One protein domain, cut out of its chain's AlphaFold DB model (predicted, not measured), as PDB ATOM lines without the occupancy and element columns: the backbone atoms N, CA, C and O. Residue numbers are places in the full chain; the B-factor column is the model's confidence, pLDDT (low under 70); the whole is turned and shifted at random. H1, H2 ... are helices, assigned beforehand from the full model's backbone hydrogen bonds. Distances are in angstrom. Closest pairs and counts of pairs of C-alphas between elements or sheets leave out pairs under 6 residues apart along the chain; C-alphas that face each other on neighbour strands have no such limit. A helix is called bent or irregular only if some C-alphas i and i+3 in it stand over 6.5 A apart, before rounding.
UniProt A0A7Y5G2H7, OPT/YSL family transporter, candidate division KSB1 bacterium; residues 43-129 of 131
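What this domain is: This is residues 43 to 129 of the 131 residues of the protein "OPT/YSL family transporter" of candidate division KSB1 bacterium (UniProt A0A7Y5G2H7). Two long helices, H1 and H4, make a flat, narrow V: they meet near the beginning of H1 and the end of H4 and spread apart toward the other end. The wide end of the V is spanned by the stretch from residue 81 to 103, which holds the short helices H2 and H3, and the outline is a long, open triangle with an empty middle. The printed part has 87 residues with four named helices, H1, H2, H3 and H4 in that order along the chain, and no named strand; the class is all helix. The whole is only just extended, close to loose, with a radius of gyration of the C-alphas of 18.5 A, and it is flat, spanning 57 by 31 by 14 A.

Where its parts are: The printed part begins at Lys 43, whose C-alpha is at (135.252, 166.607, 143.478), and residues 43 to 47 come before the first helix. H1, residues 48 to 80, is the longest helix; it runs from C-alpha 48 at (127.223, 165.920, 148.962) to C-alpha 80 at (97.536, 132.156, 164.287), 47.5 A from first to last C-alpha. After a short link, residues 81 to 86, comes H2, residues 87 to 92, which measures 8.4 A. Residues 93 to 97 are a tight link to H3, residues 98 to 101, four residues that measure 5.1 A. Residues 102 and 103 are a tight link to H4, residues 104 to 129, which measures 36.9 A and ends with C-alpha 129 at (125.280, 163.322, 142.191). H4 is neither bent nor irregular, but only just: C-alphas 120 and 123 are 6.2 A apart.

How they stand to each other: H1 and H4 touch, with 20 pairs of C-alphas within 8 A. Their closest C-alphas are those of Val 52 and Pro 124, 4.7 A apart. Their lines stand at a steep tilt of 38 degrees, and they run opposite ways. H1 touches H4 with residues 48 to 60 alone, and H4 touches H1 with residues 120 to 129 alone. The centres of H1 and H4 are 15.1 A apart. Residues 64 to 73 of H1 stand free, and so do residues 110 to 115 of H4. At the other end of H4, H3 and H4 touch only at the corner by their link, and only just, with 3 pairs of C-alphas within 8 A. Their closest C-alphas are those of Phe 99 and Gly 105, 6.8 A apart, and H4 touches H3 with residues 105 to 108 alone. H2 touches no helix: it is apart from H1, from H3 and from H4. H1 and H3 are apart too. In H1 and H2 every pair of O of residue i and N of residue i+4 is within hydrogen-bond range, while in H4 20 of 22 such pairs are. H3, with four residues, is too short for such a pair.

The domain as a whole: The two C-alphas farthest apart are those of Lys 43 and Glu 82, at 58.8 A. The first and last printed C-alphas, those of Lys 43 and Arg 129, are 10.6 A apart. Without the stretches that stand free, 71 residues remain, spanning 56 by 31 by 14 A. The printed part runs from residue 43 to 129 with no cut, and none of its links is long. The mean pLDDT of the printed part is 85.4; it is 92 for H1, 87 for H4 and 78 for both H2 and H3. One printed residue, Arg 129, is under 70.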
ATOM      1  N   LYS A  43     135.552 165.180 143.258       70.56
ATOM      2  CA  LYS A  43     135.252 166.607 143.478       70.56
ATOM      3  C   LYS A  43     133.739 166.782 143.621       70.56
ATOM      4  O   LYS A  43     133.056 167.079 142.645       70.56
ATOM      5  N   LEU A  44     133.212 166.480 144.800       73.31
ATOM      6  CA  LEU A  44     131.787 166.602 145.092       73.31
ATOM      7  C   LEU A  44     131.426 168.037 145.501       73.31
ATOM      8  O   LEU A  44     132.270 168.765 146.025       73.31
ATOM      9  N   ALA A  45     130.173 168.430 145.263       71.56
ATOM     10  CA  ALA A  45     129.629 169.703 145.725       71.56
ATOM     11  C   ALA A  45     129.591 169.773 147.266       71.56
ATOM     12  O   ALA A  45     129.599 168.746 147.955       71.56
ATOM     13  N   ALA A  46     129.543 170.988 147.817       72.94
ATOM     14  CA  ALA A  46     129.378 171.185 149.256       72.94
ATOM     15  C   ALA A  46     128.086 170.491 149.739       72.94
ATOM     16  O   ALA A  46     127.039 170.634 149.117       72.94
ATOM     17  N   GLY A  47     128.167 169.694 150.811       74.19
ATOM     18  CA  GLY A  47     127.026 168.938 151.358       74.19
ATOM     19  C   GLY A  47     126.773 167.561 150.727       74.19
ATOM     20  O   GLY A  47     126.073 166.733 151.306       74.19
ATOM     21  N   ALA A  48     127.409 167.226 149.600       80.94
ATOM     22  CA  ALA A  48     127.223 165.920 148.962       80.94
ATOM     23  C   ALA A  48     127.684 164.744 149.843       80.94
ATOM     24  O   ALA A  48     127.076 163.677 149.807       80.94
ATOM     25  N   LYS A  49     128.731 164.931 150.663       84.44
ATOM     26  CA  LYS A  49     129.199 163.907 151.612       84.44
ATOM     27  C   LYS A  49     128.157 163.619 152.695       84.44
ATOM     28  O   LYS A  49     127.862 162.460 152.950       84.44
ATOM     29  N   GLU A  50     127.567 164.661 153.270       86.94
ATOM     30  CA  GLU A  50     126.508 164.533 154.275       86.94
ATOM     31  C   GLU A  50     125.277 163.823 153.692       86.94
ATOM     32  O   GLU A  50     124.718 162.920 154.310       86.94
ATOM     33  N   ASN A  51     124.928 164.115 152.436       86.50
ATOM     34  CA  ASN A  51     123.855 163.410 151.733       86.50
ATOM     35  C   ASN A  51     124.144 161.911 151.536       86.50
ATOM     36  O   ASN A  51     123.224 161.096 151.664       86.50
ATOM     37  N   VAL A  52     125.397 161.522 151.253       89.31
ATOM     38  CA  VAL A  52     125.803 160.101 151.210       89.31
ATOM     39  C   VAL A  52     125.597 159.452 152.576       89.31
ATOM     40  O   VAL A  52     125.043 158.357 152.652       89.31
ATOM     41  N   GLU A  53     126.018 160.116 153.651       89.62
ATOM     42  CA  GLU A  53     125.926 159.587 155.014       89.62
ATOM     43  C   GLU A  53     124.472 159.431 155.470       89.62
ATOM     44  O   GLU A  53     124.087 158.355 155.937       89.62
ATOM     45  N   ASN A  54     123.641 160.450 155.246       91.69
ATOM     46  CA  ASN A  54     122.217 160.428 155.574       91.69
ATOM     47  C   ASN A  54     121.475 159.351 154.775       91.69
ATOM     48  O   ASN A  54     120.706 158.574 155.341       91.69
ATOM     49  N   THR A  55     121.750 159.242 153.469       91.62
ATOM     50  CA  THR A  55     121.136 158.208 152.621       91.62
ATOM     51  C   THR A  55     121.583 156.807 153.038       91.62
ATOM     52  O   THR A  55     120.760 155.900 153.120       91.62
ATOM     53  N   GLY A  56     122.876 156.615 153.318       91.81
ATOM     54  CA  GLY A  56     123.408 155.335 153.785       91.81
ATOM     55  C   GLY A  56     122.780 154.902 155.109       91.81
ATOM     56  O   GLY A  56     122.361 153.754 155.245       91.81
ATOM     57  N   THR A  57     122.638 155.839 156.048       92.94
ATOM     58  CA  THR A  57     121.992 155.601 157.346       92.94
ATOM     59  C   THR A  57     120.518 155.238 157.179       92.94
ATOM     60  O   THR A  57     120.056 154.291 157.809       92.94
ATOM     61  N   LEU A  58     119.796 155.929 156.292       94.19
ATOM     62  CA  LEU A  58     118.386 155.658 156.001       94.19
ATOM     63  C   LEU A  58     118.167 154.261 155.399       94.19
ATOM     64  O   LEU A  58     117.218 153.572 155.761       94.19
ATOM     65  N   ILE A  59     119.038 153.828 154.481       93.06
ATOM     66  CA  ILE A  59     118.945 152.483 153.892       93.06
ATOM     67  C   ILE A  59     119.257 151.422 154.950       93.06
ATOM     68  O   ILE A  59     118.528 150.438 155.056       93.06
ATOM     69  N   ALA A  60     120.309 151.622 155.748       92.62
ATOM     70  CA  ALA A  60     120.685 150.685 156.801       92.62
ATOM     71  C   ALA A  60     119.575 150.535 157.854       92.62
ATOM     72  O   ALA A  60     119.205 149.413 158.191       92.62
ATOM     73  N   SER A  61     118.995 151.642 158.330       94.69
ATOM     74  CA  SER A  61     117.892 151.596 159.294       94.69
ATOM     75  C   SER A  61     116.624 150.986 158.697       94.69
ATOM     76  O   SER A  61     115.942 150.237 159.389       94.69
ATOM     77  N   GLY A  62     116.339 151.227 157.413       95.06
ATOM     78  CA  GLY A  62     115.241 150.576 156.699       95.06
ATOM     79  C   GLY A  62     115.406 149.057 156.603       95.06
ATOM     80  O   GLY A  62     114.438 148.331 156.815       95.06
ATOM     81  N   LEU A  63     116.625 148.564 156.347       93.06
ATOM     82  CA  LEU A  63     116.922 147.126 156.326       93.06
ATOM     83  C   LEU A  63     116.774 146.488 157.715       93.06
ATOM     84  O   LEU A  63     116.172 145.425 157.829       93.06
ATOM     85  N   ILE A  64     117.256 147.159 158.767       93.62
ATOM     86  CA  ILE A  64     117.093 146.707 160.161       93.62
ATOM     87  C   ILE A  64     115.606 146.681 160.546       93.62
ATOM     88  O   ILE A  64     115.111 145.695 161.082       93.62
ATOM     89  N   ALA A  65     114.866 147.748 160.237       96.56
ATOM     90  CA  ALA A  65     113.437 147.824 160.519       96.56
ATOM     91  C   ALA A  65     112.636 146.770 159.738       96.56
ATOM     92  O   ALA A  65     111.675 146.219 160.269       96.56
ATOM     93  N   GLY A  66     113.029 146.473 158.497       95.25
ATOM     94  CA  GLY A  66     112.401 145.441 157.675       95.25
ATOM     95  C   GLY A  66     112.578 144.034 158.249       95.25
ATOM     96  O   GLY A  66     111.615 143.265 158.267       95.25
ATOM     97  N   GLU A  67     113.769 143.713 158.759       94.75
ATOM     98  CA  GLU A  67     114.046 142.443 159.444       94.75
ATOM     99  C   GLU A  67     113.185 142.302 160.704       94.75
ATOM    100  O   GLU A  67     112.426 141.337 160.821       94.75
ATOM    101  N   ALA A  68     113.175 143.323 161.564       96.44
ATOM    102  CA  ALA A  68     112.345 143.341 162.764       96.44
ATOM    103  C   ALA A  68     110.840 143.218 162.453       96.44
ATOM    104  O   ALA A  68     110.136 142.425 163.081       96.44
ATOM    105  N   LEU A  69     110.331 143.966 161.464       96.81
ATOM    106  CA  LEU A  69     108.921 143.915 161.066       96.81
ATOM    107  C   LEU A  69     108.536 142.531 160.525       96.81
ATOM    108  O   LEU A  69     107.472 142.013 160.866       96.81
ATOM    109  N   THR A  70     109.405 141.920 159.717       94.75
ATOM    110  CA  THR A  70     109.193 140.566 159.184       94.75
ATOM    111  C   THR A  70     109.190 139.533 160.308       94.75
ATOM    112  O   THR A  70     108.329 138.657 160.319       94.75
ATOM    113  N   GLY A  71     110.085 139.662 161.292       93.44
ATOM    114  CA  GLY A  71     110.113 138.799 162.473       93.44
ATOM    115  C   GLY A  71     108.822 138.873 163.294       93.44
ATOM    116  O   GLY A  71     108.254 137.840 163.642       93.44
ATOM    117  N   VAL A  72     108.302 140.081 163.538       94.88
ATOM    118  CA  VAL A  72     107.016 140.273 164.236       94.88
ATOM    119  C   VAL A  72     105.854 139.677 163.437       94.88
ATOM    120  O   VAL A  72     104.993 139.008 164.007       94.88
ATOM    121  N   LEU A  73     105.837 139.876 162.117       93.44
ATOM    122  CA  LEU A  73     104.820 139.302 161.237       93.44
ATOM    123  C   LEU A  73     104.849 137.768 161.279       93.44
ATOM    124  O   LEU A  73     103.802 137.141 161.444       93.44
ATOM    125  N   LEU A  74     106.035 137.165 161.176       90.44
ATOM    126  CA  LEU A  74     106.217 135.716 161.268       90.44
ATOM    127  C   LEU A  74     105.767 135.174 162.627       90.44
ATOM    128  O   LEU A  74     105.056 134.175 162.665       90.44
ATOM    129  N   ALA A  75     106.106 135.850 163.726       91.25
ATOM    130  CA  ALA A  75     105.634 135.472 165.056       91.25
ATOM    131  C   ALA A  75     104.097 135.489 165.143       91.25
ATOM    132  O   ALA A  75     103.499 134.564 165.688       91.25
ATOM    133  N   GLY A  76     103.448 136.499 164.552       92.19
ATOM    134  CA  GLY A  76     101.989 136.565 164.465       92.19
ATOM    135  C   GLY A  76     101.378 135.404 163.671       92.19
ATOM    136  O   GLY A  76     100.384 134.827 164.103       92.19
ATOM    137  N   LEU A  77     101.989 135.020 162.545       88.88
ATOM    138  CA  LEU A  77     101.539 133.872 161.746       88.88
ATOM    139  C   LEU A  77     101.700 132.546 162.496       88.88
ATOM    140  O   LEU A  77     100.778 131.736 162.492       88.88
ATOM    141  N   VAL A  78     102.827 132.346 163.184       87.81
ATOM    142  CA  VAL A  78     103.063 131.151 164.012       87.81
ATOM    143  C   VAL A  78     102.010 131.022 165.117       87.81
ATOM    144  O   VAL A  78     101.558 129.919 165.404       87.81
ATOM    145  N   LEU A  79     101.574 132.135 165.714       88.44
ATOM    146  CA  LEU A  79     100.517 132.128 166.732       88.44
ATOM    147  C   LEU A  79      99.115 131.871 166.155       88.44
ATOM    148  O   LEU A  79      98.267 131.319 166.850       88.44
ATOM    149  N   ALA A  80      98.850 132.290 164.917       87.44
ATOM    150  CA  ALA A  80      97.536 132.156 164.287       87.44
ATOM    151  C   ALA A  80      97.286 130.768 163.666       87.44
ATOM    152  O   ALA A  80      96.131 130.377 163.495       87.44
ATOM    153  N   PHE A  81      98.342 130.029 163.315       84.25
ATOM    154  CA  PHE A  81      98.257 128.757 162.599       84.25
ATOM    155  C   PHE A  81      99.024 127.653 163.346       84.25
ATOM    156  O   PHE A  81     100.248 127.680 163.412       84.25
ATOM    157  N   GLU A  82      98.317 126.623 163.825       74.31
ATOM    158  CA  GLU A  82      98.883 125.539 164.658       74.31
ATOM    159  C   GLU A  82      99.977 124.681 163.976       74.31
ATOM    160  O   GLU A  82     100.693 123.961 164.663       74.31
ATOM    161  N   ASN A  83     100.143 124.758 162.647       72.94
ATOM    162  CA  ASN A  83     101.138 123.991 161.874       72.94
ATOM    163  C   ASN A  83     101.974 124.875 160.922       72.94
ATOM    164  O   ASN A  83     102.329 124.458 159.815       72.94
ATOM    165  N   PHE A  84     102.246 126.127 161.300       74.56
ATOM    166  CA  PHE A  84     103.038 127.032 160.467       74.56
ATOM    167  C   PHE A  84     104.539 126.769 160.614       74.56
ATOM    168  O   PHE A  84     105.177 127.236 161.552       74.56
ATOM    169  N   GLU A  85     105.115 126.038 159.658       74.31
ATOM    170  CA  GLU A  85     106.570 125.832 159.592       74.31
ATOM    171  C   GLU A  85     107.287 126.879 158.729       74.31
ATOM    172  O   GLU A  85     108.408 127.274 159.033       74.31
ATOM    173  N   SER A  86     106.674 127.322 157.628       77.00
ATOM    174  CA  SER A  86     107.311 128.224 156.663       77.00
ATOM    175  C   SER A  86     106.274 128.890 155.758       77.00
ATOM    176  O   SER A  86     105.281 128.263 155.373       77.00
ATOM    177  N   ILE A  87     106.548 130.133 155.340       79.19
ATOM    178  CA  ILE A  87     105.774 130.824 154.290       79.19
ATOM    179  C   ILE A  87     105.768 129.985 153.002       79.19
ATOM    180  O   ILE A  87     104.743 129.888 152.328       79.19
ATOM    181  N   THR A  88     106.890 129.337 152.675       76.69
ATOM    182  CA  THR A  88     107.034 128.503 151.474       76.69
ATOM    183  C   THR A  88     106.096 127.302 151.518       76.69
ATOM    184  O   THR A  88     105.440 127.001 150.521       76.69
ATOM    185  N   ARG A  89     105.942 126.673 152.690       78.69
ATOM    186  CA  ARG A  89     105.018 125.547 152.866       78.69
ATOM    187  C   ARG A  89     103.561 125.986 152.740       78.69
ATOM    188  O   ARG A  89     102.767 125.256 152.158       78.69
ATOM    189  N   LEU A  90     103.224 127.183 153.225       75.44
ATOM    190  CA  LEU A  90     101.877 127.745 153.107       75.44
ATOM    191  C   LEU A  90     101.510 128.073 151.650       75.44
ATOM    192  O   LEU A  90     100.394 127.787 151.227       75.44
ATOM    193  N   LEU A  91     102.434 128.656 150.881       78.44
ATOM    194  CA  LEU A  91     102.168 129.098 149.506       78.44
ATOM    195  C   LEU A  91     102.346 127.999 148.450       78.44
ATOM    196  O   LEU A  91     101.623 127.987 147.457       78.44
ATOM    197  N   PHE A  92     103.305 127.091 148.644       77.50
ATOM    198  CA  PHE A  92     103.733 126.123 147.627       77.50
ATOM    199  C   PHE A  92     103.641 124.661 148.086       77.50
ATOM    200  O   PHE A  92     103.961 123.762 147.313       77.50
ATOM    201  N   GLY A  93     103.223 124.394 149.329       77.44
ATOM    202  CA  GLY A  93     103.078 123.034 149.868       77.44
ATOM    203  C   GLY A  93     104.395 122.311 150.175       77.44
ATOM    204  O   GLY A  93     104.365 121.204 150.706       77.44
ATOM    205  N   VAL A  94     105.544 122.932 149.890       78.25
ATOM    206  CA  VAL A  94     106.892 122.395 150.132       78.25
ATOM    207  C   VAL A  94     107.623 123.230 151.184       78.25
ATOM    208  O   VAL A  94     107.526 124.455 151.180       78.25
ATOM    209  N   ALA A  95     108.336 122.577 152.108       70.88
ATOM    210  CA  ALA A  95     109.068 123.264 153.178       70.88
ATOM    211  C   ALA A  95     110.235 124.103 152.627       70.88
ATOM    212  O   ALA A  95     110.382 125.273 152.978       70.88
ATOM    213  N   GLU A  96     110.986 123.527 151.690       74.62
ATOM    214  CA  GLU A  96     112.032 124.181 150.908       74.62
ATOM    215  C   GLU A  96     112.010 123.650 149.474       74.62
ATOM    216  O   GLU A  96     111.577 122.528 149.215       74.62
ATOM    217  N   PHE A  97     112.483 124.464 148.531       79.88
ATOM    218  CA  PHE A  97     112.751 123.991 147.176       79.88
ATOM    219  C   PHE A  97     114.053 123.177 147.172       79.88
ATOM    220  O   PHE A  97     115.045 123.627 147.743       79.88
ATOM    221  N   ASP A  98     114.097 122.052 146.453       78.25
ATOM    222  CA  ASP A  98     115.282 121.171 146.372       78.25
ATOM    223  C   ASP A  98     116.573 121.908 145.968       78.25
ATOM    224  O   ASP A  98     117.672 121.588 146.417       78.25
ATOM    225  N   PHE A  99     116.448 122.950 145.141       79.75
ATOM    226  CA  PHE A  99     117.568 123.805 144.747       79.75
ATOM    227  C   PHE A  99     118.145 124.614 145.927       79.75
ATOM    228  O   PHE A  99     119.358 124.827 145.978       79.75
ATOM    229  N   VAL A 100     117.301 125.048 146.867       79.88
ATOM    230  CA  VAL A 100     117.706 125.806 148.064       79.88
ATOM    231  C   VAL A 100     118.348 124.882 149.093       79.88
ATOM    232  O   VAL A 100     119.365 125.261 149.667       79.88
ATOM    233  N   ALA A 101     117.811 123.668 149.251       74.75
ATOM    234  CA  ALA A 101     118.370 122.640 150.129       74.75
ATOM    235  C   ALA A 101     119.743 122.122 149.645       74.75
ATOM    236  O   ALA A 101     120.571 121.690 150.445       74.75
ATOM    237  N   GLY A 102     120.003 122.168 148.332       80.88
ATOM    238  CA  GLY A 102     121.319 121.899 147.746       80.88
ATOM    239  C   GLY A 102     122.257 123.118 147.740       80.88
ATOM    240  O   GLY A 102     122.050 124.123 148.412       80.88
ATOM    241  N   ASN A 103     123.295 123.084 146.894       84.12
ATOM    242  CA  ASN A 103     124.256 124.196 146.772       84.12
ATOM    243  C   ASN A 103     123.633 125.517 146.278       84.12
ATOM    244  O   ASN A 103     124.280 126.563 146.343       84.12
ATOM    245  N   GLY A 104     122.405 125.493 145.757       85.00
ATOM    246  CA  GLY A 104     121.730 126.683 145.257       85.00
ATOM    247  C   GLY A 104     121.416 127.704 146.348       85.00
ATOM    248  O   GLY A 104     121.521 128.902 146.083       85.00
ATOM    249  N   GLY A 105     121.154 127.261 147.584       85.81
ATOM    250  CA  GLY A 105     120.979 128.157 148.729       85.81
ATOM    251  C   GLY A 105     122.216 129.023 148.994       85.81
ATOM    252  O   GLY A 105     122.098 130.236 149.181       85.81
ATOM    253  N   ALA A 106     123.414 128.436 148.905       87.44
ATOM    254  CA  ALA A 106     124.679 129.150 149.099       87.44
ATOM    255  C   ALA A 106     124.954 130.186 147.993       87.44
ATOM    256  O   ALA A 106     125.402 131.299 148.263       87.44
ATOM    257  N   TRP A 107     124.656 129.854 146.734       90.56
ATOM    258  CA  TRP A 107     124.793 130.815 145.634       90.56
ATOM    259  C   TRP A 107     123.774 131.948 145.729       90.56
ATOM    260  O   TRP A 107     124.096 133.101 145.442       90.56
ATOM    261  N   MET A 108     122.554 131.636 146.160       89.00
ATOM    262  CA  MET A 108     121.492 132.620 146.319       89.00
ATOM    263  C   MET A 108     121.780 133.589 147.470       89.00
ATOM    264  O   MET A 108     121.550 134.791 147.318       89.00
ATOM    265  N   SER A 109     122.346 133.108 148.581       89.06
ATOM    266  CA  SER A 109     122.765 133.973 149.689       89.06
ATOM    267  C   SER A 109     123.922 134.891 149.285       89.06
ATOM    268  O   SER A 109     123.870 136.086 149.573       89.06
ATOM    269  N   LEU A 110     124.907 134.390 148.529       90.62
ATOM    270  CA  LEU A 110     125.978 135.213 147.953       90.62
ATOM    271  C   LEU A 110     125.438 136.277 146.991       90.62
ATOM    272  O   LEU A 110     125.869 137.432 147.041       90.62
ATOM    273  N   LEU A 111     124.479 135.911 146.139       93.44
ATOM    274  CA  LEU A 111     123.829 136.841 145.220       93.44
ATOM    275  C   LEU A 111     123.095 137.941 145.996       93.44
ATOM    276  O   LEU A 111     123.318 139.123 145.731       93.44
ATOM    277  N   MET A 112     122.269 137.581 146.983       93.31
ATOM    278  CA  MET A 112     121.552 138.557 147.813       93.31
ATOM    279  C   MET A 112     122.490 139.444 148.622       93.31
ATOM    280  O   MET A 112     122.288 140.657 148.671       93.31
ATOM    281  N   PHE A 113     123.555 138.881 149.188       91.19
ATOM    282  CA  PHE A 113     124.589 139.664 149.850       91.19
ATOM    283  C   PHE A 113     125.200 140.693 148.887       91.19
ATOM    284  O   PHE A 113     125.273 141.879 149.207       91.19
ATOM    285  N   GLY A 114     125.542 140.272 147.664       93.62
ATOM    286  CA  GLY A 114     126.018 141.167 146.610       93.62
ATOM    287  C   GLY A 114     125.021 142.278 146.263       93.62
ATOM    288  O   GLY A 114     125.422 143.432 146.113       93.62
ATOM    289  N   VAL A 115     123.722 141.967 146.197       93.81
ATOM    290  CA  VAL A 115     122.652 142.953 145.959       93.81
ATOM    291  C   VAL A 115     122.568 143.975 147.093       93.81
ATOM    292  O   VAL A 115     122.474 145.172 146.818       93.81
ATOM    293  N   ILE A 116     122.654 143.541 148.353       91.94
ATOM    294  CA  ILE A 116     122.640 144.439 149.519       91.94
ATOM    295  C   ILE A 116     123.861 145.363 149.497       91.94
ATOM    296  O   ILE A 116     123.715 146.579 149.635       91.94
ATOM    297  N   VAL A 117     125.058 144.816 149.262       91.25
ATOM    298  CA  VAL A 117     126.292 145.610 149.148       91.25
ATOM    299  C   VAL A 117     126.178 146.616 148.004       91.25
ATOM    300  O   VAL A 117     126.488 147.797 148.175       91.25
ATOM    301  N   PHE A 118     125.678 146.183 146.846       92.06
ATOM    302  CA  PHE A 118     125.454 147.059 145.703       92.06
ATOM    303  C   PHE A 118     124.471 148.187 146.037       92.06
ATOM    304  O   PHE A 118     124.753 149.346 145.736       92.06
ATOM    305  N   ALA A 119     123.352 147.885 146.700       90.19
ATOM    306  CA  ALA A 119     122.367 148.879 147.114       90.19
ATOM    307  C   ALA A 119     122.963 149.905 148.094       90.19
ATOM    308  O   ALA A 119     122.809 151.112 147.882       90.19
ATOM    309  N   LEU A 120     123.706 149.442 149.106       88.44
ATOM    310  CA  LEU A 120     124.356 150.290 150.111       88.44
ATOM    311  C   LEU A 120     125.458 151.187 149.534       88.44
ATOM    312  O   LEU A 120     125.703 152.264 150.068       88.44
ATOM    313  N   VAL A 121     126.114 150.786 148.446       88.44
ATOM    314  CA  VAL A 121     127.155 151.603 147.802       88.44
ATOM    315  C   VAL A 121     126.556 152.528 146.742       88.44
ATOM    316  O   VAL A 121     126.836 153.726 146.710       88.44
ATOM    317  N   VAL A 122     125.720 152.001 145.850       87.75
ATOM    318  CA  VAL A 122     125.289 152.718 144.644       87.75
ATOM    319  C   VAL A 122     124.209 153.749 144.933       87.75
ATOM    320  O   VAL A 122     124.258 154.841 144.362       87.75
ATOM    321  N   ILE A 123     123.241 153.448 145.800       88.50
ATOM    322  CA  ILE A 123     122.121 154.363 146.059       88.50
ATOM    323  C   ILE A 123     122.609 155.654 146.742       88.50
ATOM    324  O   ILE A 123     122.285 156.730 146.223       88.50
ATOM    325  N   PRO A 124     123.446 155.608 147.803       86.00
ATOM    326  CA  PRO A 124     123.993 156.825 148.406       86.00
ATOM    327  C   PRO A 124     124.850 157.640 147.435       86.00
ATOM    328  O   PRO A 124     124.700 158.857 147.335       86.00
ATOM    329  N   LEU A 125     125.695 156.973 146.640       83.56
ATOM    330  CA  LEU A 125     126.559 157.643 145.665       83.56
ATOM    331  C   LEU A 125     125.785 158.290 144.507       83.56
ATOM    332  O   LEU A 125     126.231 159.306 143.970       83.56
ATOM    333  N   ARG A 126     124.654 157.710 144.086       82.75
ATOM    334  CA  ARG A 126     123.792 158.286 143.040       82.75
ATOM    335  C   ARG A 126     123.037 159.509 143.548       82.75
ATOM    336  O   ARG A 126     122.982 160.510 142.840       82.75
ATOM    337  N   ARG A 127     122.506 159.453 144.772       76.50
ATOM    338  CA  ARG A 127     121.802 160.579 145.408       76.50
ATOM    339  C   ARG A 127     122.724 161.785 145.610       76.50
ATOM    340  O   ARG A 127     122.292 162.907 145.394       76.50
ATOM    341  N   ALA A 128     124.006 161.553 145.887       70.00
ATOM    342  CA  ALA A 128     125.015 162.608 146.002       70.00
ATOM    343  C   ALA A 128     125.444 163.265 144.676       70.00
ATOM    344  O   ALA A 128     126.146 164.267 144.708       70.00
ATOM    345  N   ARG A 129     125.083 162.696 143.516       60.19
ATOM    346  CA  ARG A 129     125.280 163.322 142.191       60.19
ATOM    347  C   ARG A 129     124.056 164.094 141.699       60.19
ATOM    348  O   ARG A 129     124.184 164.855 140.750       60.19
TER     349      ARG A 129